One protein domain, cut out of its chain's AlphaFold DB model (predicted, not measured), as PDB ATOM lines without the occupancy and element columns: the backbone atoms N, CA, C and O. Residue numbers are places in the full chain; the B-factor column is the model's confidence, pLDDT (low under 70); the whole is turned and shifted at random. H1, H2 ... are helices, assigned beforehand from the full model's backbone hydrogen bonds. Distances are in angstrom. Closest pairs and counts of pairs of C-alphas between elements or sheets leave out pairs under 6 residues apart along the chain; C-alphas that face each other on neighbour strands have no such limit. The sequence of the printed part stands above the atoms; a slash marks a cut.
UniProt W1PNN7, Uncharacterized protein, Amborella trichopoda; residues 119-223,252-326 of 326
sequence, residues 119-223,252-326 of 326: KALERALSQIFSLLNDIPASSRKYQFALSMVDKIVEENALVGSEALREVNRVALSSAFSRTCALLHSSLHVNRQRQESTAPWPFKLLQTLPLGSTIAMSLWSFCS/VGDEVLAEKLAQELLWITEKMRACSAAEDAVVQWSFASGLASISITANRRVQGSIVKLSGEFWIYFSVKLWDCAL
ATOM      1  N   LYS A 119      55.280 -17.914  20.788       83.31
ATOM      2  CA  LYS A 119      53.865 -18.322  20.824       83.31
ATOM      3  C   LYS A 119      53.404 -18.881  22.174       83.31
ATOM      4  O   LYS A 119      52.206 -18.885  22.459       83.31
ATOM      5  N   ALA A 120      54.307 -19.456  22.965       86.81
ATOM      6  CA  ALA A 120      53.991 -19.914  24.316       86.81
ATOM      7  C   ALA A 120      53.930 -18.717  25.273       86.81
ATOM      8  O   ALA A 120      53.026 -18.644  26.103       86.81
ATOM      9  N   LEU A 121      54.835 -17.751  25.093       89.00
ATOM     10  CA  LEU A 121      54.870 -16.516  25.871       89.00
ATOM     11  C   LEU A 121      53.640 -15.636  25.616       89.00
ATOM     12  O   LEU A 121      53.022 -15.164  26.565       89.00
ATOM     13  N   GLU A 122      53.225 -15.493  24.357       87.31
ATOM     14  CA  GLU A 122      51.990 -14.796  23.973       87.31
ATOM     15  C   GLU A 122      50.752 -15.397  24.654       87.31
ATOM     16  O   GLU A 122      49.927 -14.677  25.223       87.31
ATOM     17  N   ARG A 123      50.639 -16.734  24.647       87.94
ATOM     18  CA  ARG A 123      49.543 -17.447  25.318       87.94
ATOM     19  C   ARG A 123      49.578 -17.243  26.825       87.94
ATOM     20  O   ARG A 123      48.531 -16.983  27.412       87.94
ATOM     21  N   ALA A 124      50.757 -17.336  27.436       90.69
ATOM     22  CA  ALA A 124      50.922 -17.121  28.867       90.69
ATOM     23  C   ALA A 124      50.526 -15.692  29.263       90.69
ATOM     24  O   ALA A 124      49.722 -15.512  30.172       90.69
ATOM     25  N   LEU A 125      51.003 -14.675  28.537       91.06
ATOM     26  CA  LEU A 125      50.618 -13.281  28.772       91.06
ATOM     27  C   LEU A 125      49.113 -13.076  28.603       91.06
ATOM     28  O   LEU A 125      48.474 -12.496  29.477       91.06
ATOM     29  N   SER A 126      48.523 -13.612  27.535       91.38
ATOM     30  CA  SER A 126      47.077 -13.525  27.295       91.38
ATOM     31  C   SER A 126      46.259 -14.150  28.431       91.38
ATOM     32  O   SER A 126      45.240 -13.592  28.839       91.38
ATOM     33  N   GLN A 127      46.717 -15.281  28.978       92.56
ATOM     34  CA  GLN A 127      46.101 -15.926  30.137       92.56
ATOM     35  C   GLN A 127      46.233 -15.076  31.403       92.56
ATOM     36  O   GLN A 127      45.257 -14.941  32.137       92.56
ATOM     37  N   ILE A 128      47.398 -14.470  31.648       93.12
ATOM     38  CA  ILE A 128      47.594 -13.605  32.818       93.12
ATOM     39  C   ILE A 128      46.726 -12.343  32.708       93.12
ATOM     40  O   ILE A 128      46.100 -11.966  33.694       93.12
ATOM     41  N   PHE A 129      46.604 -11.730  31.526       91.88
ATOM     42  CA  PHE A 129      45.673 -10.614  31.304       91.88
ATOM     43  C   PHE A 129      44.216 -11.016  31.538       91.88
ATOM     44  O   PHE A 129      43.470 -10.282  32.178       91.88
ATOM     45  N   SER A 130      43.803 -12.193  31.057       92.62
ATOM     46  CA  SER A 130      42.461 -12.711  31.346       92.62
ATOM     47  C   SER A 130      42.247 -12.882  32.850       92.62
ATOM     48  O   SER A 130      41.224 -12.462  33.377       92.62
ATOM     49  N   LEU A 131      43.238 -13.434  33.550       92.44
ATOM     50  CA  LEU A 131      43.188 -13.632  34.993       92.44
ATOM     51  C   LEU A 131      43.137 -12.301  35.762       92.44
ATOM     52  O   LEU A 131      42.432 -12.201  36.763       92.44
ATOM     53  N   LEU A 132      43.859 -11.273  35.309       91.25
ATOM     54  CA  LEU A 132      43.807  -9.933  35.901       91.25
ATOM     55  C   LEU A 132      42.391  -9.360  35.864       91.25
ATOM     56  O   LEU A 132      41.924  -8.835  36.876       91.25
ATOM     57  N   ASN A 133      41.682  -9.534  34.747       91.88
ATOM     58  CA  ASN A 133      40.308  -9.061  34.600       91.88
ATOM     59  C   ASN A 133      39.353  -9.739  35.609       91.88
ATOM     60  O   ASN A 133      38.471  -9.061  36.142       91.88
ATOM     61  N   ASP A 134      39.588 -11.012  35.952       89.25
ATOM     62  CA  ASP A 134      38.749 -11.805  36.868       89.25
ATOM     63  C   ASP A 134      39.056 -11.582  38.365       89.25
ATOM     64  O   ASP A 134      38.191 -11.766  39.225       89.25
ATOM     65  N   ILE A 135      40.289 -11.203  38.720       87.12
ATOM     66  CA  ILE A 135      40.689 -11.020  40.124       87.12
ATOM     67  C   ILE A 135      40.356  -9.595  40.586       87.12
ATOM     68  O   ILE A 135      40.847  -8.648  39.982       87.12
ATOM     69  N   PRO A 136      39.654  -9.385  41.717       84.81
ATOM     70  CA  PRO A 136      39.384  -8.041  42.231       84.81
ATOM     71  C   PRO A 136      40.675  -7.278  42.570       84.81
ATOM     72  O   PRO A 136      41.599  -7.841  43.161       84.81
ATOM     73  N   ALA A 137      40.704  -5.972  42.282       84.31
ATOM     74  CA  ALA A 137      41.886  -5.116  42.461       84.31
ATOM     75  C   ALA A 137      42.403  -5.040  43.916       84.31
ATOM     76  O   ALA A 137      43.582  -4.776  44.152       84.31
ATOM     77  N   SER A 138      41.538  -5.315  44.900       79.56
ATOM     78  CA  SER A 138      41.890  -5.385  46.326       79.56
ATOM     79  C   SER A 138      42.685  -6.641  46.705       79.56
ATOM     80  O   SER A 138      43.261  -6.715  47.793       79.56
ATOM     81  N   SER A 139      42.729  -7.648  45.832       87.25
ATOM     82  CA  SER A 139      43.420  -8.903  46.094       87.25
ATOM     83  C   SER A 139      44.926  -8.762  45.903       87.25
ATOM     84  O   SER A 139      45.407  -8.279  44.881       87.25
ATOM     85  N   ARG A 140      45.709  -9.327  46.828       86.88
ATOM     86  CA  ARG A 140      47.167  -9.454  46.658       86.88
ATOM     87  C   ARG A 140      47.538 -10.251  45.398       86.88
ATOM     88  O   ARG A 140      48.591 -10.014  44.817       86.88
ATOM     89  N   LYS A 141      46.665 -11.166  44.956       88.44
ATOM     90  CA  LYS A 141      46.861 -11.952  43.728       88.44
ATOM     91  C   LYS A 141      46.836 -11.071  42.477       88.44
ATOM     92  O   LYS A 141      47.602 -11.334  41.561       88.44
ATOM     93  N   TYR A 142      46.007 -10.022  42.473       89.69
ATOM     94  CA  TYR A 142      45.958  -9.040  41.388       89.69
ATOM     95  C   TYR A 142      47.289  -8.294  41.295       89.69
ATOM     96  O   TYR A 142      47.918  -8.290  40.246       89.69
ATOM     97  N   GLN A 143      47.777  -7.771  42.424       91.38
ATOM     98  CA  GLN A 143      49.061  -7.059  42.482       91.38
ATOM     99  C   GLN A 143      50.235  -7.944  42.045       91.38
ATOM    100  O   GLN A 143      51.106  -7.506  41.299       91.38
ATOM    101  N   PHE A 144      50.238  -9.212  42.463       91.12
ATOM    102  CA  PHE A 144      51.242 -10.175  42.027       91.12
ATOM    103  C   PHE A 144      51.184 -10.424  40.512       91.12
ATOM    104  O   PHE A 144      52.203 -10.291  39.838       91.12
ATOM    105  N   ALA A 145      50.004 -10.728  39.964       91.19
ATOM    106  CA  ALA A 145      49.831 -10.952  38.530       91.19
ATOM    107  C   ALA A 145      50.202  -9.706  37.707       91.19
ATOM    108  O   ALA A 145      50.889  -9.829  36.698       91.19
ATOM    109  N   LEU A 146      49.834  -8.511  38.178       90.06
ATOM    110  CA  LEU A 146      50.151  -7.244  37.525       90.06
ATOM    111  C   LEU A 146      51.665  -7.021  37.490       90.06
ATOM    112  O   LEU A 146      52.214  -6.740  36.430       90.06
ATOM    113  N   SER A 147      52.353  -7.254  38.616       91.88
ATOM    114  CA  SER A 147      53.816  -7.162  38.687       91.88
ATOM    115  C   SER A 147      54.521  -8.174  37.778       91.88
ATOM    116  O   SER A 147      55.585  -7.883  37.236       91.88
ATOM    117  N   MET A 148      53.920  -9.353  37.579       90.50
ATOM    118  CA  MET A 148      54.441 -10.374  36.675       90.50
ATOM    119  C   MET A 148      54.295  -9.943  35.213       90.50
ATOM    120  O   MET A 148      55.259 -10.059  34.461       90.50
ATOM    121  N   VAL A 149      53.133  -9.408  34.818       92.56
ATOM    122  CA  VAL A 149      52.941  -8.861  33.467       92.56
ATOM    123  C   VAL A 149      53.879  -7.691  33.221       92.56
ATOM    124  O   VAL A 149      54.561  -7.684  32.202       92.56
ATOM    125  N   ASP A 150      53.954  -6.742  34.157       91.31
ATOM    126  CA  ASP A 150      54.846  -5.588  34.049       91.31
ATOM    127  C   ASP A 150      56.287  -6.030  33.826       91.31
ATOM    128  O   ASP A 150      56.931  -5.570  32.888       91.31
ATOM    129  N   LYS A 151      56.764  -6.977  34.637       91.88
ATOM    130  CA  LYS A 151      58.118  -7.504  34.517       91.88
ATOM    131  C   LYS A 151      58.356  -8.185  33.168       91.88
ATOM    132  O   LYS A 151      59.359  -7.890  32.534       91.88
ATOM    133  N   ILE A 152      57.452  -9.056  32.714       91.00
ATOM    134  CA  ILE A 152      57.623  -9.781  31.443       91.00
ATOM    135  C   ILE A 152      57.585  -8.818  30.251       91.00
ATOM    136  O   ILE A 152      58.406  -8.928  29.345       91.00
ATOM    137  N   VAL A 153      56.646  -7.868  30.242       91.00
ATOM    138  CA  VAL A 153      56.518  -6.882  29.160       91.00
ATOM    139  C   VAL A 153      57.763  -5.995  29.096       91.00
ATOM    140  O   VAL A 153      58.288  -5.781  28.003       91.00
ATOM    141  N   GLU A 154      58.269  -5.543  30.245       90.69
ATOM    142  CA  GLU A 154      59.497  -4.746  30.347       90.69
ATOM    143  C   GLU A 154      60.730  -5.546  29.905       90.69
ATOM    144  O   GLU A 154      61.505  -5.080  29.075       90.69
ATOM    145  N   GLU A 155      60.894  -6.785  30.383       88.25
ATOM    146  CA  GLU A 155      62.002  -7.665  29.990       88.25
ATOM    147  C   GLU A 155      62.000  -7.932  28.478       88.25
ATOM    148  O   GLU A 155      63.038  -7.818  27.827       88.25
ATOM    149  N   ASN A 156      60.829  -8.192  27.891       89.81
ATOM    150  CA  ASN A 156      60.676  -8.356  26.446       89.81
ATOM    151  C   ASN A 156      61.048  -7.079  25.671       89.81
ATOM    152  O   ASN A 156      61.661  -7.162  24.605       89.81
ATOM    153  N   ALA A 157      60.704  -5.902  26.204       86.94
ATOM    154  CA  ALA A 157      61.058  -4.620  25.603       86.94
ATOM    155  C   ALA A 157      62.572  -4.345  25.679       86.94
ATOM    156  O   ALA A 157      63.142  -3.845  24.708       86.94
ATOM    157  N   LEU A 158      63.225  -4.725  26.784       86.50
ATOM    158  CA  LEU A 158      64.668  -4.564  27.003       86.50
ATOM    159  C   LEU A 158      65.518  -5.463  26.100       86.50
ATOM    160  O   LEU A 158      66.566  -5.032  25.625       86.50
ATOM    161  N   VAL A 159      65.080  -6.702  25.849       85.25
ATOM    162  CA  VAL A 159      65.791  -7.630  24.950       85.25
ATOM    163  C   VAL A 159      65.786  -7.117  23.504       85.25
ATOM    164  O   VAL A 159      66.711  -7.401  22.746       85.25
ATOM    165  N   GLY A 160      64.764  -6.350  23.109       76.75
ATOM    166  CA  GLY A 160      64.720  -5.664  21.814       76.75
ATOM    167  C   GLY A 160      64.557  -6.576  20.591       76.75
ATOM    168  O   GLY A 160      64.658  -6.099  19.465       76.75
ATOM    169  N   SER A 161      64.290  -7.872  20.787       85.31
ATOM    170  CA  SER A 161      63.991  -8.814  19.700       85.31
ATOM    171  C   SER A 161      62.635  -8.498  19.069       85.31
ATOM    172  O   SER A 161      61.630  -8.408  19.776       85.31
ATOM    173  N   GLU A 162      62.586  -8.397  17.738       86.38
ATOM    174  CA  GLU A 162      61.353  -8.116  16.988       86.38
ATOM    175  C   GLU A 162      60.245  -9.136  17.295       86.38
ATOM    176  O   GLU A 162      59.084  -8.776  17.468       86.38
ATOM    177  N   ALA A 163      60.611 -10.409  17.480       86.75
ATOM    178  CA  ALA A 163      59.659 -11.455  17.840       86.75
ATOM    179  C   ALA A 163      59.028 -11.232  19.227       86.75
ATOM    180  O   ALA A 163      57.844 -11.501  19.407       86.75
ATOM    181  N   LEU A 164      59.790 -10.733  20.209       87.50
ATOM    182  CA  LEU A 164      59.279 -10.453  21.558       87.50
ATOM    183  C   LEU A 164      58.475  -9.149  21.610       87.50
ATOM    184  O   LEU A 164      57.488  -9.063  22.345       87.50
ATOM    185  N   ARG A 165      58.849  -8.155  20.795       87.56
ATOM    186  CA  ARG A 165      58.058  -6.932  20.606       87.56
ATOM    187  C   ARG A 165      56.690  -7.254  20.011       87.56
ATOM    188  O   ARG A 165      55.687  -6.766  20.525       87.56
ATOM    189  N   GLU A 166      56.643  -8.136  19.014       89.81
ATOM    190  CA  GLU A 166      55.385  -8.598  18.425       89.81
ATOM    191  C   GLU A 166      54.528  -9.370  19.439       89.81
ATOM    192  O   GLU A 166      53.327  -9.130  19.538       89.81
ATOM    193  N   VAL A 167      55.135 -10.229  20.266       91.81
ATOM    194  CA  VAL A 167      54.424 -10.920  21.357       91.81
ATOM    195  C   VAL A 167      53.778  -9.926  22.324       91.81
ATOM    196  O   VAL A 167      52.600 -10.074  22.655       91.81
ATOM    197  N   ASN A 168      54.513  -8.895  22.754       93.12
ATOM    198  CA  ASN A 168      53.965  -7.838  23.607       93.12
ATOM    199  C   ASN A 168      52.828  -7.088  22.905       93.12
ATOM    200  O   ASN A 168      51.773  -6.886  23.508       93.12
ATOM    201  N   ARG A 169      53.019  -6.701  21.636       92.25
ATOM    202  CA  ARG A 169      52.022  -5.979  20.834       92.25
ATOM    203  C   ARG A 169      50.716  -6.764  20.736       92.25
ATOM    204  O   ARG A 169      49.663  -6.231  21.080       92.25
ATOM    205  N   VAL A 170      50.785  -8.035  20.341       92.62
ATOM    206  CA  VAL A 170      49.611  -8.906  20.174       92.62
ATOM    207  C   VAL A 170      48.914  -9.164  21.510       92.62
ATOM    208  O   VAL A 170      47.692  -9.018  21.601       92.62
ATOM    209  N   ALA A 171      49.667  -9.485  22.567       93.25
ATOM    210  CA  ALA A 171      49.089  -9.759  23.881       93.25
ATOM    211  C   ALA A 171      48.402  -8.520  24.482       93.25
ATOM    212  O   ALA A 171      47.273  -8.621  24.967       93.25
ATOM    213  N   LEU A 172      49.043  -7.348  24.405       94.31
ATOM    214  CA  LEU A 172      48.481  -6.083  24.890       94.31
ATOM    215  C   LEU A 172      47.263  -5.646  24.071       94.31
ATOM    216  O   LEU A 172      46.260  -5.240  24.647       94.31
ATOM    217  N   SER A 173      47.316  -5.785  22.747       93.62
ATOM    218  CA  SER A 173      46.198  -5.497  21.839       93.62
ATOM    219  C   SER A 173      44.984  -6.396  22.124       93.62
ATOM    220  O   SER A 173      43.852  -5.923  22.243       93.62
ATOM    221  N   SER A 174      45.212  -7.695  22.348       92.94
ATOM    222  CA  SER A 174      44.160  -8.626  22.780       92.94
ATOM    223  C   SER A 174      43.586  -8.248  24.150       92.94
ATOM    224  O   SER A 174      42.368  -8.283  24.347       92.94
ATOM    225  N   ALA A 175      44.446  -7.874  25.102       94.06
ATOM    226  CA  ALA A 175      44.033  -7.434  26.430       94.06
ATOM    227  C   ALA A 175      43.199  -6.148  26.372       94.06
ATOM    228  O   ALA A 175      42.134  -6.102  26.981       94.06
ATOM    229  N   PHE A 176      43.620  -5.155  25.586       94.38
ATOM    230  CA  PHE A 176      42.900  -3.897  25.393       94.38
ATOM    231  C   PHE A 176      41.486  -4.141  24.862       94.38
ATOM    232  O   PHE A 176      40.511  -3.684  25.463       94.38
ATOM    233  N   SER A 177      41.361  -4.916  23.780       94.12
ATOM    234  CA  SER A 177      40.067  -5.258  23.182       94.12
ATOM    235  C   SER A 177      39.147  -5.974  24.180       94.12
ATOM    236  O   SER A 177      37.985  -5.591  24.349       94.12
ATOM    237  N   ARG A 178      39.681  -6.959  24.916       93.88
ATOM    238  CA  ARG A 178      38.937  -7.689  25.953       93.88
ATOM    239  C   ARG A 178      38.465  -6.760  27.069       93.88
ATOM    240  O   ARG A 178      37.293  -6.797  27.434       93.88
ATOM    241  N   THR A 179      39.350  -5.925  27.603       94.81
ATOM    242  CA  THR A 179      39.025  -5.014  28.706       94.81
ATOM    243  C   THR A 179      38.031  -3.934  28.266       94.81
ATOM    244  O   THR A 179      37.115  -3.624  29.025       94.81
ATOM    245  N   CYS A 180      38.099  -3.450  27.019       92.19
ATOM    246  CA  CYS A 180      37.062  -2.589  26.433       92.19
ATOM    247  C   CYS A 180      35.690  -3.274  26.401       92.19
ATOM    248  O   CYS A 180      34.695  -2.681  26.819       92.19
ATOM    249  N   ALA A 181      35.625  -4.522  25.925       93.50
ATOM    250  CA  ALA A 181      34.375  -5.273  25.826       93.50
ATOM    251  C   ALA A 181      33.755  -5.560  27.205       93.50
ATOM    252  O   ALA A 181      32.543  -5.412  27.393       93.50
ATOM    253  N   LEU A 182      34.588  -5.918  28.189       92.94
ATOM    254  CA  LEU A 182      34.157  -6.124  29.573       92.94
ATOM    255  C   LEU A 182      33.665  -4.821  30.206       92.94
ATOM    256  O   LEU A 182      32.602  -4.810  30.826       92.94
ATOM    257  N   LEU A 183      34.389  -3.714  30.013       93.88
ATOM    258  CA  LEU A 183      33.992  -2.412  30.544       93.88
ATOM    259  C   LEU A 183      32.669  -1.945  29.931       93.88
ATOM    260  O   LEU A 183      31.781  -1.503  30.655       93.88
ATOM    261  N   HIS A 184      32.507  -2.094  28.615       92.19
ATOM    262  CA  HIS A 184      31.265  -1.754  27.925       92.19
ATOM    263  C   HIS A 184      30.083  -2.557  28.482       92.19
ATOM    264  O   HIS A 184      29.043  -1.987  28.806       92.19
ATOM    265  N   SER A 185      30.264  -3.869  28.650       91.69
ATOM    266  CA  SER A 185      29.236  -4.757  29.202       91.69
ATOM    267  C   SER A 185      28.880  -4.382  30.644       91.69
ATOM    268  O   SER A 185      27.702  -4.273  30.975       91.69
ATOM    269  N   SER A 186      29.881  -4.104  31.483       91.19
ATOM    270  CA  SER A 186      29.686  -3.678  32.873       91.19
ATOM    271  C   SER A 186      28.926  -2.347  32.967       91.19
ATOM    272  O   SER A 186      27.965  -2.230  33.728       91.19
ATOM    273  N   LEU A 187      29.279  -1.357  32.141       89.81
ATOM    274  CA  LEU A 187      28.573  -0.074  32.093       89.81
ATOM    275  C   LEU A 187      27.140  -0.210  31.569       89.81
ATOM    276  O   LEU A 187      26.238   0.453  32.081       89.81
ATOM    277  N   HIS A 188      26.913  -1.090  30.593       88.12
ATOM    278  CA  HIS A 188      25.578  -1.370  30.074       88.12
ATOM    279  C   HIS A 188      24.672  -2.005  31.132       88.12
ATOM    280  O   HIS A 188      23.541  -1.557  31.322       88.12
ATOM    281  N   VAL A 189      25.178  -3.000  31.867       86.94
ATOM    282  CA  VAL A 189      24.453  -3.633  32.979       86.94
ATOM    283  C   VAL A 189      24.133  -2.612  34.074       86.94
ATOM    284  O   VAL A 189      22.982  -2.527  34.514       86.94
ATOM    285  N   ASN A 190      25.105  -1.774  34.451       83.75
ATOM    286  CA  ASN A 190      24.908  -0.703  35.431       83.75
ATOM    287  C   ASN A 190      23.812   0.281  35.002       83.75
ATOM    288  O   ASN A 190      22.920   0.608  35.789       83.75
ATOM    289  N   ARG A 191      23.833   0.712  33.738       81.00
ATOM    290  CA  ARG A 191      22.833   1.626  33.177       81.00
ATOM    291  C   ARG A 191      21.433   1.015  33.173       81.00
ATOM    292  O   ARG A 191      20.485   1.651  33.628       81.00
ATOM    293  N   GLN A 192      21.300  -0.233  32.733       78.94
ATOM    294  CA  GLN A 192      20.013  -0.927  32.701       78.94
ATOM    295  C   GLN A 192      19.433  -1.134  34.111       78.94
ATOM    296  O   GLN A 192      18.231  -0.960  34.331       78.94
ATOM    297  N   ARG A 193      20.283  -1.439  35.103       73.44
ATOM    298  CA  ARG A 193      19.873  -1.525  36.515       73.44
ATOM    299  C   ARG A 193      19.386  -0.169  37.029       73.44
ATOM    300  O   ARG A 193      18.350  -0.107  37.700       73.44
ATOM    301  N   GLN A 194      20.089   0.907  36.689       66.56
ATOM    302  CA  GLN A 194      19.717   2.262  37.076       66.56
ATOM    303  C   GLN A 194      18.341   2.649  36.504       66.56
ATOM    304  O   GLN A 194      17.460   3.053  37.263       66.56
ATOM    305  N   GLU A 195      18.094   2.395  35.219       67.81
ATOM    306  CA  GLU A 195      16.789   2.608  34.568       67.81
ATOM    307  C   GLU A 195      15.668   1.746  35.184       67.81
ATOM    308  O   GLU A 195      14.532   2.198  35.346       67.81
ATOM    309  N   SER A 196      15.970   0.515  35.611       63.47
ATOM    310  CA  SER A 196      14.982  -0.353  36.270       63.47
ATOM    311  C   SER A 196      14.561   0.146  37.663       63.47
ATOM    312  O   SER A 196      13.403  -0.046  38.050       63.47
ATOM    313  N   THR A 197      15.468   0.839  38.362       63.72
ATOM    314  CA  THR A 197      15.293   1.399  39.720       63.72
ATOM    315  C   THR A 197      14.691   2.813  39.693       63.72
ATOM    316  O   THR A 197      14.380   3.392  40.732       63.72
ATOM    317  N   ALA A 198      14.479   3.372  38.498       62.41
ATOM    318  CA  ALA A 198      13.835   4.658  38.282       62.41
ATOM    319  C   ALA A 198      12.488   4.765  39.019       62.41
ATOM    320  O   ALA A 198      11.619   3.905  38.810       62.41
ATOM    321  N   PRO A 199      12.260   5.825  39.823       67.75
ATOM    322  CA  PRO A 199      10.946   6.100  40.385       67.75
ATOM    323  C   PRO A 199       9.894   6.146  39.269       67.75
ATOM    324  O   PRO A 199      10.155   6.659  38.179       67.75
ATOM    325  N   TRP A 200       8.689   5.636  39.540       60.91
ATOM    326  CA  TRP A 200       7.614   5.490  38.549       60.91
ATOM    327  C   TRP A 200       7.315   6.724  37.660       60.91
ATOM    328  O   TRP A 200       6.970   6.496  36.497       60.91
ATOM    329  N   PRO A 201       7.497   7.999  38.088       58.25
ATOM    330  CA  PRO A 201       7.275   9.145  37.205       58.25
ATOM    331  C   PRO A 201       8.237   9.152  36.010       58.25
ATOM    332  O   PRO A 201       7.862   9.562  34.918       58.25
ATOM    333  N   PHE A 202       9.460   8.644  36.185       61.00
ATOM    334  CA  PHE A 202      10.478   8.577  35.134       61.00
ATOM    335  C   PHE A 202      10.192   7.477  34.115       61.00
ATOM    336  O   PHE A 202      10.376   7.695  32.918       61.00
ATOM    337  N   LYS A 203       9.669   6.328  34.568       59.09
ATOM    338  CA  LYS A 203       9.198   5.262  33.668       59.09
ATOM    339  C   LYS A 203       8.021   5.734  32.816       59.09
ATOM    340  O   LYS A 203       7.924   5.356  31.656       59.09
ATOM    341  N   LEU A 204       7.168   6.595  33.372       62.03
ATOM    342  CA  LEU A 204       6.050   7.204  32.654       62.03
ATOM    343  C   LEU A 204       6.493   8.329  31.707       62.03
ATOM    344  O   LEU A 204       5.863   8.539  30.678       62.03
ATOM    345  N   LEU A 205       7.581   9.042  32.020       59.88
ATOM    346  CA  LEU A 205       8.169  10.001  31.086       59.88
ATOM    347  C   LEU A 205       8.860   9.294  29.916       59.88
ATOM    348  O   LEU A 205       8.721   9.760  28.796       59.88
ATOM    349  N   GLN A 206       9.542   8.162  30.133       57.50
ATOM    350  CA  GLN A 206      10.208   7.394  29.067       57.50
ATOM    351  C   GLN A 206       9.254   6.832  27.998       57.50
ATOM    352  O   GLN A 206       9.703   6.560  26.888       57.50
ATOM    353  N   THR A 207       7.956   6.685  28.284       54.69
ATOM    354  CA  THR A 207       6.961   6.211  27.302       54.69
ATOM    355  C   THR A 207       6.480   7.302  26.338       54.69
ATOM    356  O   THR A 207       5.730   7.005  25.408       54.69
ATOM    357  N   LEU A 208       6.908   8.558  26.515       54.69
ATOM    358  CA  LEU A 208       6.581   9.666  25.616       54.69
ATOM    359  C   LEU A 208       7.608   9.787  24.472       54.69
ATOM    360  O   LEU A 208       8.799   9.562  24.690       54.69
ATOM    361  N   PRO A 209       7.201  10.230  23.264       48.22
ATOM    362  CA  PRO A 209       8.053  10.263  22.064       48.22
ATOM    363  C   PRO A 209       9.285  11.189  22.155       48.22
ATOM    364  O   PRO A 209      10.200  11.055  21.349       48.22
ATOM    365  N   LEU A 210       9.343  12.088  23.149       50.25
ATOM    366  CA  LEU A 210      10.500  12.943  23.495       50.25
ATOM    367  C   LEU A 210      11.025  12.692  24.930       50.25
ATOM    368  O   LEU A 210      11.858  13.430  25.458       50.25
ATOM    369  N   GLY A 211      10.507  11.657  25.586       51.16
ATOM    370  CA  GLY A 211      10.636  11.407  27.014       51.16
ATOM    371  C   GLY A 211      12.024  11.000  27.488       51.16
ATOM    372  O   GLY A 211      12.435  11.367  28.585       51.16
ATOM    373  N   SER A 212      12.771  10.295  26.639       56.03
ATOM    374  CA  SER A 212      14.127   9.814  26.933       56.03
ATOM    375  C   SER A 212      15.104  10.961  27.246       56.03
ATOM    376  O   SER A 212      15.853  10.902  28.221       56.03
ATOM    377  N   THR A 213      15.029  12.063  26.495       51.03
ATOM    378  CA  THR A 213      15.916  13.230  26.653       51.03
ATOM    379  C   THR A 213      15.610  14.036  27.923       51.03
ATOM    380  O   THR A 213      16.514  14.520  28.609       51.03
ATOM    381  N   ILE A 214      14.327  14.154  28.274       55.97
ATOM    382  CA  ILE A 214      13.869  14.891  29.462       55.97
ATOM    383  C   ILE A 214      14.085  14.050  30.729       55.97
ATOM    384  O   ILE A 214      14.489  14.568  31.768       55.97
ATOM    385  N   ALA A 215      13.891  12.731  30.640       55.97
ATOM    386  CA  ALA A 215      14.128  11.813  31.748       55.97
ATOM    387  C   ALA A 215      15.605  11.793  32.163       55.97
ATOM    388  O   ALA A 215      15.897  11.793  33.355       55.97
ATOM    389  N   MET A 216      16.533  11.835  31.202       53.66
ATOM    390  CA  MET A 216      17.975  11.799  31.469       53.66
ATOM    391  C   MET A 216      18.505  13.116  32.066       53.66
ATOM    392  O   MET A 216      19.340  13.098  32.971       53.66
ATOM    393  N   SER A 217      17.968  14.262  31.634       53.28
ATOM    394  CA  SER A 217      18.289  15.571  32.227       53.28
ATOM    395  C   SER A 217      17.706  15.732  33.638       53.28
ATOM    396  O   SER A 217      18.390  16.235  34.531       53.28
ATOM    397  N   LEU A 218      16.493  15.224  33.885       53.81
ATOM    398  CA  LEU A 218      15.904  15.160  35.227       53.81
ATOM    399  C   LEU A 218      16.610  14.143  36.141       53.81
ATOM    400  O   LEU A 218      16.711  14.389  37.339       53.81
ATOM    401  N   TRP A 219      17.150  13.042  35.601       50.06
ATOM    402  CA  TRP A 219      17.925  12.052  36.362       50.06
ATOM    403  C   TRP A 219      19.165  12.676  36.999       50.06
ATOM    404  O   TRP A 219      19.369  12.590  38.209       50.06
ATOM    405  N   SER A 220      19.958  13.380  36.184       47.03
ATOM    406  CA  SER A 220      21.155  14.086  36.643       47.03
ATOM    407  C   SER A 220      20.822  15.186  37.655       47.03
ATOM    408  O   SER A 220      21.615  15.446  38.557       47.03
ATOM    409  N   PHE A 221      19.655  15.821  37.528       44.25
ATOM    410  CA  PHE A 221      19.200  16.859  38.449       44.25
ATOM    411  C   PHE A 221      18.722  16.270  39.790       44.25
ATOM    412  O   PHE A 221      19.101  16.756  40.854       44.25
ATOM    413  N   CYS A 222      17.965  15.168  39.777       52.03
ATOM    414  CA  CYS A 222      17.466  14.508  40.986       52.03
ATOM    415  C   CYS A 222      18.559  13.770  41.775       52.03
ATOM    416  O   CYS A 222      18.533  13.814  43.003       52.03
ATOM    417  N   SER A 223      19.555  13.158  41.124       49.41
ATOM    418  CA  SER A 223      20.685  12.526  41.829       49.41
ATOM    419  C   SER A 223      21.577  13.534  42.567       49.41
ATOM    420  O   SER A 223      22.193  13.177  43.568       49.41
ATOM    421  N   VAL A 252      26.868  -2.331  44.009       64.56
ATOM    422  CA  VAL A 252      28.172  -1.769  44.410       64.56
ATOM    423  C   VAL A 252      29.325  -2.560  43.783       64.56
ATOM    424  O   VAL A 252      30.357  -1.984  43.447       64.56
ATOM    425  N   GLY A 253      29.155  -3.874  43.596       75.06
ATOM    426  CA  GLY A 253      30.162  -4.728  42.964       75.06
ATOM    427  C   GLY A 253      30.404  -4.362  41.500       75.06
ATOM    428  O   GLY A 253      31.556  -4.246  41.083       75.06
ATOM    429  N   ASP A 254      29.329  -4.103  40.754       80.50
ATOM    430  CA  ASP A 254      29.398  -3.785  39.325       80.50
ATOM    431  C   ASP A 254      30.000  -2.395  39.057       80.50
ATOM    432  O   ASP A 254      30.722  -2.207  38.076       80.50
ATOM    433  N   GLU A 255      29.757  -1.411  39.930       81.81
ATOM    434  CA  GLU A 255      30.395  -0.091  39.831       81.81
ATOM    435  C   GLU A 255      31.905  -0.170  40.120       81.81
ATOM    436  O   GLU A 255      32.717   0.415  39.397       81.81
ATOM    437  N   VAL A 256      32.296  -0.942  41.141       84.88
ATOM    438  CA  VAL A 256      33.709  -1.179  41.482       84.88
ATOM    439  C   VAL A 256      34.422  -1.951  40.367       84.88
ATOM    440  O   VAL A 256      35.582  -1.662  40.065       84.88
ATOM    441  N   LEU A 257      33.737  -2.899  39.720       89.75
ATOM    442  CA  LEU A 257      34.261  -3.628  38.566       89.75
ATOM    443  C   LEU A 257      34.474  -2.704  37.359       89.75
ATOM    444  O   LEU A 257      35.535  -2.761  36.740       89.75
ATOM    445  N   ALA A 258      33.519  -1.821  37.050       90.62
ATOM    446  CA  ALA A 258      33.674  -0.835  35.980       90.62
ATOM    447  C   ALA A 258      34.860   0.109  36.245       90.62
ATOM    448  O   ALA A 258      35.658   0.376  35.345       90.62
ATOM    449  N   GLU A 259      35.016   0.585  37.486       89.50
ATOM    450  CA  GLU A 259      36.149   1.432  37.873       89.50
ATOM    451  C   GLU A 259      37.488   0.706  37.688       89.50
ATOM    452  O   GLU A 259      38.410   1.261  37.084       89.50
ATOM    453  N   LYS A 260      37.573  -0.551  38.136       93.06
ATOM    454  CA  LYS A 260      38.742  -1.417  37.939       93.06
ATOM    455  C   LYS A 260      39.082  -1.582  36.459       93.06
ATOM    456  O   LYS A 260      40.213  -1.317  36.068       93.06
ATOM    457  N   LEU A 261      38.113  -1.977  35.634       93.44
ATOM    458  CA  LEU A 261      38.327  -2.216  34.203       93.44
ATOM    459  C   LEU A 261      38.762  -0.934  33.475       93.44
ATOM    460  O   LEU A 261      39.608  -0.984  32.588       93.44
ATOM    461  N   ALA A 262      38.241   0.231  33.872       91.56
ATOM    462  CA  ALA A 262      38.673   1.515  33.322       91.56
ATOM    463  C   ALA A 262      40.120   1.871  33.710       91.56
ATOM    464  O   ALA A 262      40.851   2.444  32.901       91.56
ATOM    465  N   GLN A 263      40.549   1.530  34.930       92.00
ATOM    466  CA  GLN A 263      41.940   1.696  35.368       92.00
ATOM    467  C   GLN A 263      42.884   0.721  34.654       92.00
ATOM    468  O   GLN A 263      43.959   1.126  34.216       92.00
ATOM    469  N   GLU A 264      42.477  -0.538  34.486       93.62
ATOM    470  CA  GLU A 264      43.224  -1.542  33.721       93.62
ATOM    471  C   GLU A 264      43.376  -1.128  32.261       93.62
ATOM    472  O   GLU A 264      44.470  -1.220  31.717       93.62
ATOM    473  N   LEU A 265      42.316  -0.606  31.641       93.62
ATOM    474  CA  LEU A 265      42.363  -0.123  30.265       93.62
ATOM    475  C   LEU A 265      43.364   1.028  30.089       93.62
ATOM    476  O   LEU A 265      44.130   1.052  29.122       93.62
ATOM    477  N   LEU A 266      43.388   1.963  31.045       91.00
ATOM    478  CA  LEU A 266      44.358   3.057  31.063       91.00
ATOM    479  C   LEU A 266      45.791   2.528  31.220       91.00
ATOM    480  O   LEU A 266      46.682   2.947  30.486       91.00
ATOM    481  N   TRP A 267      46.009   1.578  32.131       93.25
ATOM    482  CA  TRP A 267      47.323   0.962  32.332       93.25
ATOM    483  C   TRP A 267      47.786   0.138  31.115       93.25
ATOM    484  O   TRP A 267      48.934   0.277  30.699       93.25
ATOM    485  N   ILE A 268      46.910  -0.647  30.474       93.69
ATOM    486  CA  ILE A 268      47.234  -1.384  29.236       93.69
ATOM    487  C   ILE A 268      47.667  -0.404  28.141       93.69
ATOM    488  O   ILE A 268      48.641  -0.652  27.438       93.69
ATOM    489  N   THR A 269      46.987   0.735  28.027       92.31
ATOM    490  CA  THR A 269      47.314   1.772  27.036       92.31
ATOM    491  C   THR A 269      48.689   2.381  27.268       92.31
ATOM    492  O   THR A 269      49.448   2.571  26.317       92.31
ATOM    493  N   GLU A 270      49.042   2.627  28.531       91.69
ATOM    494  CA  GLU A 270      50.390   3.057  28.906       91.69
ATOM    495  C   GLU A 270      51.441   2.050  28.424       91.69
ATOM    496  O   GLU A 270      52.433   2.416  27.786       91.69
ATOM    497  N   LYS A 271      51.182   0.757  28.644       91.06
ATOM    498  CA  LYS A 271      52.072  -0.330  28.224       91.06
ATOM    499  C   LYS A 271      52.149  -0.468  26.704       91.06
ATOM    500  O   LYS A 271      53.239  -0.677  26.171       91.06
ATOM    501  N   MET A 272      51.036  -0.286  25.993       91.44
ATOM    502  CA  MET A 272      51.016  -0.255  24.528       91.44
ATOM    503  C   MET A 272      51.859   0.898  23.985       91.44
ATOM    504  O   MET A 272      52.601   0.704  23.025       91.44
ATOM    505  N   ARG A 273      51.828   2.077  24.620       88.06
ATOM    506  CA  ARG A 273      52.679   3.207  24.223       88.06
ATOM    507  C   ARG A 273      54.161   2.911  24.424       88.06
ATOM    508  O   ARG A 273      54.946   3.144  23.507       88.06
ATOM    509  N   ALA A 274      54.528   2.347  25.574       86.12
ATOM    510  CA  ALA A 274      55.908   1.961  25.867       86.12
ATOM    511  C   ALA A 274      56.449   0.900  24.887       86.12
ATOM    512  O   ALA A 274      57.620   0.932  24.520       86.12
ATOM    513  N   CYS A 275      55.586  -0.001  24.401       83.75
ATOM    514  CA  CYS A 275      55.957  -1.076  23.474       83.75
ATOM    515  C   CYS A 275      55.792  -0.719  21.983       83.75
ATOM    516  O   CYS A 275      55.826  -1.614  21.143       83.75
ATOM    517  N   SER A 276      55.599   0.561  21.635       81.44
ATOM    518  CA  SER A 276      55.331   1.019  20.256       81.44
ATOM    519  C   SER A 276      54.069   0.421  19.608       81.44
ATOM    520  O   SER A 276      53.923   0.461  18.395       81.44
ATOM    521  N   ALA A 277      53.124  -0.071  20.409       84.62
ATOM    522  CA  ALA A 277      51.823  -0.597  19.992       84.62
ATOM    523  C   ALA A 277      50.696   0.455  20.075       84.62
ATOM    524  O   ALA A 277      49.513   0.123  20.033       84.62
ATOM    525  N   ALA A 278      51.036   1.737  20.245       86.62
ATOM    526  CA  ALA A 278      50.058   2.811  20.440       86.62
ATOM    527  C   ALA A 278      49.099   2.986  19.251       86.62
ATOM    528  O   ALA A 278      47.942   3.342  19.444       86.62
ATOM    529  N   GLU A 279      49.552   2.720  18.029       86.31
ATOM    530  CA  GLU A 279      48.720   2.811  16.826       86.31
ATOM    531  C   GLU A 279      47.588   1.778  16.802       86.31
ATOM    532  O   GLU A 279      46.444   2.147  16.532       86.31
ATOM    533  N   ASP A 280      47.856   0.534  17.206       87.88
ATOM    534  CA  ASP A 280      46.816  -0.488  17.365       87.88
ATOM    535  C   ASP A 280      45.784  -0.068  18.419       87.88
ATOM    536  O   ASP A 280      44.580  -0.245  18.223       87.88
ATOM    537  N   ALA A 281      46.251   0.534  19.517       87.62
ATOM    538  CA  ALA A 281      45.388   1.034  20.584       87.62
ATOM    539  C   ALA A 281      44.470   2.164  20.089       87.62
ATOM    540  O   ALA A 281      43.271   2.140  20.354       87.62
ATOM    541  N   VAL A 282      45.005   3.122  19.320       85.88
ATOM    542  CA  VAL A 282      44.223   4.220  18.722       85.88
ATOM    543  C   VAL A 282      43.162   3.674  17.771       85.88
ATOM    544  O   VAL A 282      42.008   4.102  17.827       85.88
ATOM    545  N   VAL A 283      43.531   2.717  16.915       85.19
ATOM    546  CA  VAL A 283      42.595   2.080  15.980       85.19
ATOM    547  C   VAL A 283      41.478   1.383  16.755       85.19
ATOM    548  O   VAL A 283      40.305   1.660  16.507       85.19
ATOM    549  N   GLN A 284      41.805   0.556  17.748       86.38
ATOM    550  CA  GLN A 284      40.802  -0.135  18.563       86.38
ATOM    551  C   GLN A 284      39.916   0.829  19.356       86.38
ATOM    552  O   GLN A 284      38.698   0.647  19.402       86.38
ATOM    553  N   TRP A 285      40.493   1.888  19.924       86.31
ATOM    554  CA  TRP A 285      39.744   2.928  20.624       86.31
ATOM    555  C   TRP A 285      38.789   3.683  19.694       86.31
ATOM    556  O   TRP A 285      37.666   3.997  20.083       86.31
ATOM    557  N   SER A 286      39.184   3.922  18.438       80.25
ATOM    558  CA  SER A 286      38.337   4.595  17.446       80.25
ATOM    559  C   SER A 286      37.060   3.809  17.118       80.25
ATOM    560  O   SER A 286      36.012   4.415  16.883       80.25
ATOM    561  N   PHE A 287      37.126   2.474  17.176       77.31
ATOM    562  CA  PHE A 287      35.974   1.585  17.017       77.31
ATOM    563  C   PHE A 287      35.142   1.438  18.302       77.31
ATOM    564  O   PHE A 287      34.009   0.965  18.250       77.31
ATOM    565  N   ALA A 288      35.655   1.883  19.451       81.94
ATOM    566  CA  ALA A 288      34.990   1.807  20.750       81.94
ATOM    567  C   ALA A 288      34.131   3.053  21.071       81.94
ATOM    568  O   ALA A 288      33.944   3.402  22.238       81.94
ATOM    569  N   SER A 289      33.566   3.735  20.066       74.56
ATOM    570  CA  SER A 289      32.739   4.941  20.267       74.56
ATOM    571  C   SER A 289      31.526   4.703  21.177       74.56
ATOM    572  O   SER A 289      31.186   5.560  21.992       74.56
ATOM    573  N   GLY A 290      30.923   3.512  21.113       76.94
ATOM    574  CA  GLY A 290      29.844   3.110  22.020       76.94
ATOM    575  C   GLY A 290      30.279   3.079  23.489       76.94
ATOM    576  O   GLY A 290      29.534   3.517  24.365       76.94
ATOM    577  N   LEU A 291      31.520   2.658  23.759       81.56
ATOM    578  CA  LEU A 291      32.107   2.680  25.099       81.56
ATOM    579  C   LEU A 291      32.334   4.114  25.594       81.56
ATOM    580  O   LEU A 291      32.013   4.424  26.741       81.56
ATOM    581  N   ALA A 292      32.827   5.002  24.729       79.19
ATOM    582  CA  ALA A 292      32.962   6.416  25.068       79.19
ATOM    583  C   ALA A 292      31.594   7.043  25.391       79.19
ATOM    584  O   ALA A 292      31.442   7.664  26.441       79.19
ATOM    585  N   SER A 293      30.579   6.800  24.558       75.88
ATOM    586  CA  SER A 293      29.219   7.311  24.763       75.88
ATOM    587  C   SER A 293      28.607   6.829  26.087       75.88
ATOM    588  O   SER A 293      28.156   7.642  26.894       75.88
ATOM    589  N   ILE A 294      28.661   5.524  26.382       78.56
ATOM    590  CA  ILE A 294      28.075   4.990  27.622       78.56
ATOM    591  C   ILE A 294      28.839   5.432  28.879       78.56
ATOM    592  O   ILE A 294      28.239   5.608  29.943       78.56
ATOM    593  N   SER A 295      30.145   5.693  28.756       82.38
ATOM    594  CA  SER A 295      30.968   6.187  29.864       82.38
ATOM    595  C   SER A 295      30.585   7.591  30.341       82.38
ATOM    596  O   SER A 295      30.807   7.904  31.508       82.38
ATOM    597  N   ILE A 296      29.938   8.418  29.505       74.88
ATOM    598  CA  ILE A 296      29.459   9.760  29.893       74.88
ATOM    599  C   ILE A 296      28.426   9.665  31.018       74.88
ATOM    600  O   ILE A 296      28.345  10.546  31.868       74.88
ATOM    601  N   THR A 297      27.669   8.573  31.076       73.44
ATOM    602  CA  THR A 297      26.694   8.318  32.147       73.44
ATOM    603  C   THR A 297      27.264   7.513  33.318       73.44
ATOM    604  O   THR A 297      26.556   7.273  34.291       73.44
ATOM    605  N   ALA A 298      28.535   7.099  33.245       79.81
ATOM    606  CA  ALA A 298      29.197   6.345  34.305       79.81
ATOM    607  C   ALA A 298      29.563   7.231  35.508       79.81
ATOM    608  O   ALA A 298      29.410   8.453  35.495       79.81
ATOM    609  N   ASN A 299      30.085   6.617  36.568       78.81
ATOM    610  CA  ASN A 299      30.575   7.353  37.726       78.81
ATOM    611  C   ASN A 299      31.794   8.238  37.376       78.81
ATOM    612  O   ASN A 299      32.520   8.008  36.404       78.81
ATOM    613  N   ARG A 300      32.061   9.260  38.204       72.38
ATOM    614  CA  ARG A 300      33.131  10.246  37.935       72.38
ATOM    615  C   ARG A 300      34.521   9.623  37.783       72.38
ATOM    616  O   ARG A 300      35.364  10.183  37.088       72.38
ATOM    617  N   ARG A 301      34.783   8.494  38.449       74.69
ATOM    618  CA  ARG A 301      36.085   7.821  38.383       74.69
ATOM    619  C   ARG A 301      36.292   7.112  37.049       74.69
ATOM    620  O   ARG A 301      37.339   7.318  36.440       74.69
ATOM    621  N   VAL A 302      35.287   6.391  36.542       81.94
ATOM    622  CA  VAL A 302      35.327   5.814  35.189       81.94
ATOM    623  C   VAL A 302      35.404   6.916  34.135       81.94
ATOM    624  O   VAL A 302      36.284   6.860  33.279       81.94
ATOM    625  N   GLN A 303      34.570   7.959  34.234       83.25
ATOM    626  CA  GLN A 303      34.636   9.121  33.334       83.25
ATOM    627  C   GLN A 303      36.049   9.720  33.289       83.25
ATOM    628  O   GLN A 303      36.596   9.950  32.212       83.25
ATOM    629  N   GLY A 304      36.668   9.932  34.456       74.88
ATOM    630  CA  GLY A 304      38.022  10.466  34.560       74.88
ATOM    631  C   GLY A 304      39.067   9.596  33.858       74.88
ATOM    632  O   GLY A 304      39.918  10.130  33.146       74.88
ATOM    633  N   SER A 305      38.999   8.271  34.011       80.56
ATOM    634  CA  SER A 305      39.902   7.340  33.318       80.56
ATOM    635  C   SER A 305      39.715   7.372  31.799       80.56
ATOM    636  O   SER A 305      40.702   7.416  31.070       80.56
ATOM    637  N   ILE A 306      38.471   7.425  31.315       86.00
ATOM    638  CA  ILE A 306      38.156   7.450  29.877       86.00
ATOM    639  C   ILE A 306      38.568   8.775  29.221       86.00
ATOM    640  O   ILE A 306      39.088   8.782  28.102       86.00
ATOM    641  N   VAL A 307      38.397   9.902  29.920       79.50
ATOM    642  CA  VAL A 307      38.871  11.215  29.452       79.50
ATOM    643  C   VAL A 307      40.394  11.238  29.370       79.50
ATOM    644  O   VAL A 307      40.933  11.683  28.359       79.50
ATOM    645  N   LYS A 308      41.090  10.721  30.392       82.56
ATOM    646  CA  LYS A 308      42.557  10.600  30.369       82.56
ATOM    647  C   LYS A 308      43.022   9.756  29.188       82.56
ATOM    648  O   LYS A 308      43.840  10.221  28.409       82.56
ATOM    649  N   LEU A 309      42.434   8.574  29.012       86.38
ATOM    650  CA  LEU A 309      42.712   7.678  27.892       86.38
ATOM    651  C   LEU A 309      42.530   8.375  26.530       86.38
ATOM    652  O   LEU A 309      43.399   8.315  25.665       86.38
ATOM    653  N   SER A 310      41.416   9.088  26.355       83.38
ATOM    654  CA  SER A 310      41.129   9.822  25.117       83.38
ATOM    655  C   SER A 310      42.117  10.968  24.880       83.38
ATOM    656  O   SER A 310      42.514  11.210  23.742       83.38
ATOM    657  N   GLY A 311      42.537  11.658  25.945       78.94
ATOM    658  CA  GLY A 311      43.564  12.699  25.887       78.94
ATOM    659  C   GLY A 311      44.929  12.152  25.469       78.94
ATOM    660  O   GLY A 311      45.574  12.733  24.600       78.94
ATOM    661  N   GLU A 312      45.332  11.004  26.015       80.50
ATOM    662  CA  GLU A 312      46.580  10.320  25.658       80.50
ATOM    663  C   GLU A 312      46.640   9.959  24.167       80.50
ATOM    664  O   GLU A 312      47.636  10.227  23.490       80.50
ATOM    665  N   PHE A 313      45.550   9.415  23.620       83.44
ATOM    666  CA  PHE A 313      45.463   9.120  22.190       83.44
ATOM    667  C   PHE A 313      45.432  10.376  21.323       83.44
ATOM    668  O   PHE A 313      46.023  10.392  20.243       83.44
ATOM    669  N   TRP A 314      44.775  11.439  21.789       79.06
ATOM    670  CA  TRP A 314      44.730  12.706  21.066       79.06
ATOM    671  C   TRP A 314      46.110  13.365  20.969       79.06
ATOM    672  O   TRP A 314      46.490  13.817  19.888       79.06
ATOM    673  N   ILE A 315      46.883  13.372  22.061       77.94
ATOM    674  CA  ILE A 315      48.264  13.871  22.068       77.94
ATOM    675  C   ILE A 315      49.117  13.035  21.112       77.94
ATOM    676  O   ILE A 315      49.789  13.596  20.248       77.94
ATOM    677  N   TYR A 316      49.040  11.704  21.211       80.50
ATOM    678  CA  TYR A 316      49.794  10.799  20.344       80.50
ATOM    679  C   TYR A 316      49.495  11.031  18.853       80.50
ATOM    680  O   TYR A 316      50.415  11.180  18.049       80.50
ATOM    681  N   PHE A 317      48.213  11.119  18.485       75.50
ATOM    682  CA  PHE A 317      47.798  11.378  17.108       75.50
ATOM    683  C   PHE A 317      48.247  12.760  16.623       75.50
ATOM    684  O   PHE A 317      48.712  12.890  15.494       75.50
ATOM    685  N   SER A 318      48.153  13.784  17.476       70.31
ATOM    686  CA  SER A 318      48.558  15.151  17.131       70.31
ATOM    687  C   SER A 318      50.057  15.252  16.856       70.31
ATOM    688  O   SER A 318      50.442  15.894  15.885       70.31
ATOM    689  N   VAL A 319      50.896  14.587  17.662       77.12
ATOM    690  CA  VAL A 319      52.353  14.539  17.451       77.12
ATOM    691  C   VAL A 319      52.687  13.814  16.146       77.12
ATOM    692  O   VAL A 319      53.362  14.391  15.300       77.12
ATOM    693  N   LYS A 320      52.134  12.611  15.918       75.56
ATOM    694  CA  LYS A 320      52.357  11.868  14.662       75.56
ATOM    695  C   LYS A 320      51.899  12.647  13.428       75.56
ATOM    696  O   LYS A 320      52.581  12.631  12.410       75.56
ATOM    697  N   LEU A 321      50.750  13.321  13.498       69.06
ATOM    698  CA  LEU A 321      50.243  14.122  12.384       69.06
ATOM    699  C   LEU A 321      51.162  15.313  12.083       69.06
ATOM    700  O   LEU A 321      51.330  15.668  10.919       69.06
ATOM    701  N   TRP A 322      51.754  15.914  13.119       71.00
ATOM    702  CA  TRP A 322      52.705  17.014  12.976       71.00
ATOM    703  C   TRP A 322      54.024  16.548  12.351       71.00
ATOM    704  O   TRP A 322      54.502  17.191  11.421       71.00
ATOM    705  N   ASP A 323      54.543  15.390  12.770       71.12
ATOM    706  CA  ASP A 323      55.742  14.779  12.181       71.12
ATOM    707  C   ASP A 323      55.539  14.379  10.710       71.12
ATOM    708  O   ASP A 323      56.468  14.470   9.919       71.12
ATOM    709  N   CYS A 324      54.332  13.954  10.314       69.56
ATOM    710  CA  CYS A 324      54.017  13.639   8.914       69.56
ATOM    711  C   CYS A 324      53.801  14.874   8.022       69.56
ATOM    712  O   CYS A 324      53.761  14.734   6.800       69.56
ATOM    713  N   ALA A 325      53.569  16.049   8.611       58.94
ATOM    714  CA  ALA A 325      53.332  17.293   7.880       58.94
ATOM    715  C   ALA A 325      54.619  18.100   7.619       58.94
ATOM    716  O   ALA A 325      54.575  19.059   6.843       58.94
ATOM    717  N   LEU A 326      55.725  17.727   8.271       51.16
ATOM    718  CA  LEU A 326      57.081  18.258   8.089       51.16
ATOM    719  C   LEU A 326      57.877  17.401   7.096       51.16
ATOM    720  O   LEU A 326      58.694  18.004   6.364       51.16
TER     721      LEU A 326
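AT A GLANCE: This is residues 119 to 223 and 252 to 326 of the 326 residues of an uncharacterized protein of Amborella trichopoda (UniProt W1PNN7). A long helix, H3, is the core of a flat helical bundle: the hairpin of H1 and H2 packs on its earlier part, H6 runs beside it the other way, and the short helices H7 and H8 pack on it too. H9 packs on H6, H7 and H8, and its far end, with residue 326, sticks out at residues 321 to 326; a small hairpin of H4 and H5 lies beyond the end of H3 and lengthens the outline. The printed part has 180 residues with nine named helices, H1 to H9 in order, and no named strand, so the class is all helix. The whole is only just loose, close to compact, with a radius of gyration of the C-alphas of 19.2 A, and spans 62 by 47 by 22 A.

IN THESE COORDINATES: H3 is the longest helix, residues 162 to 196, 50.8 A from C-alpha 162 at (61.353, -8.116, 16.988) to C-alpha 196 at (14.982, -0.353, 36.270). Before it come H1, residues 119 to 134, 23.0 A, which begins at C-alpha 119 at (53.865, -18.322, 20.824), and H2, residues 140 to 159, 28.7 A. After it come H4, residues 200 to 206, and H5, residues 211 to 223, 17.9 A. Beyond the cut follow H6, residues 252 to 274, 33.6 A; H7, residues 278 to 287; H8, residues 289 to 295; and H9, residues 300 to 325, 36.9 A, ending at C-alpha 325 at (53.332, 17.293, 7.880).

HOW THE PARTS SIT: H3 is the hub, touching five helices. It touches H6 at a shallow tilt of 25 degrees, opposite ways; the closest C-alphas, of Leu 183 and Ala 258, are 5.7 A apart. With residues 167 to 179 alone it touches H1, the same way at a shallow tilt of 22 degrees, closest at the C-alphas of Glu 122 and Val 167, 5.3 A. H1, H2, H3, H6 and H7 form an up-and-down bundle, each running against the one before it in the chain. H9 touches H6 with residues 301 to 309 alone, the same way at a shallow tilt of 19 degrees; the closest C-alphas, of Glu 259 and Val 302, are 5.2 A apart. H8 touches H3 at a steep tilt of 52 degrees, closest at the C-alphas of His 184 and Leu 291, 5.3 A. H4 and H5 form a hairpin; H5 is apart from H3. In each of the nine helices every O i to N i+4 pair is within hydrogen-bond range.

THE WHOLE: The C-alphas farthest apart, of Val 159 and Pro 201, are 62.1 A apart. Residues 224 to 251 are not printed, and C-alphas 223 and 252 are 16.3 A apart across this cut. The links that are printed whole are tight. The mean pLDDT of the printed part is 80.7; residues 194 to 223, 252, 321 and 324 to 326 are under 70.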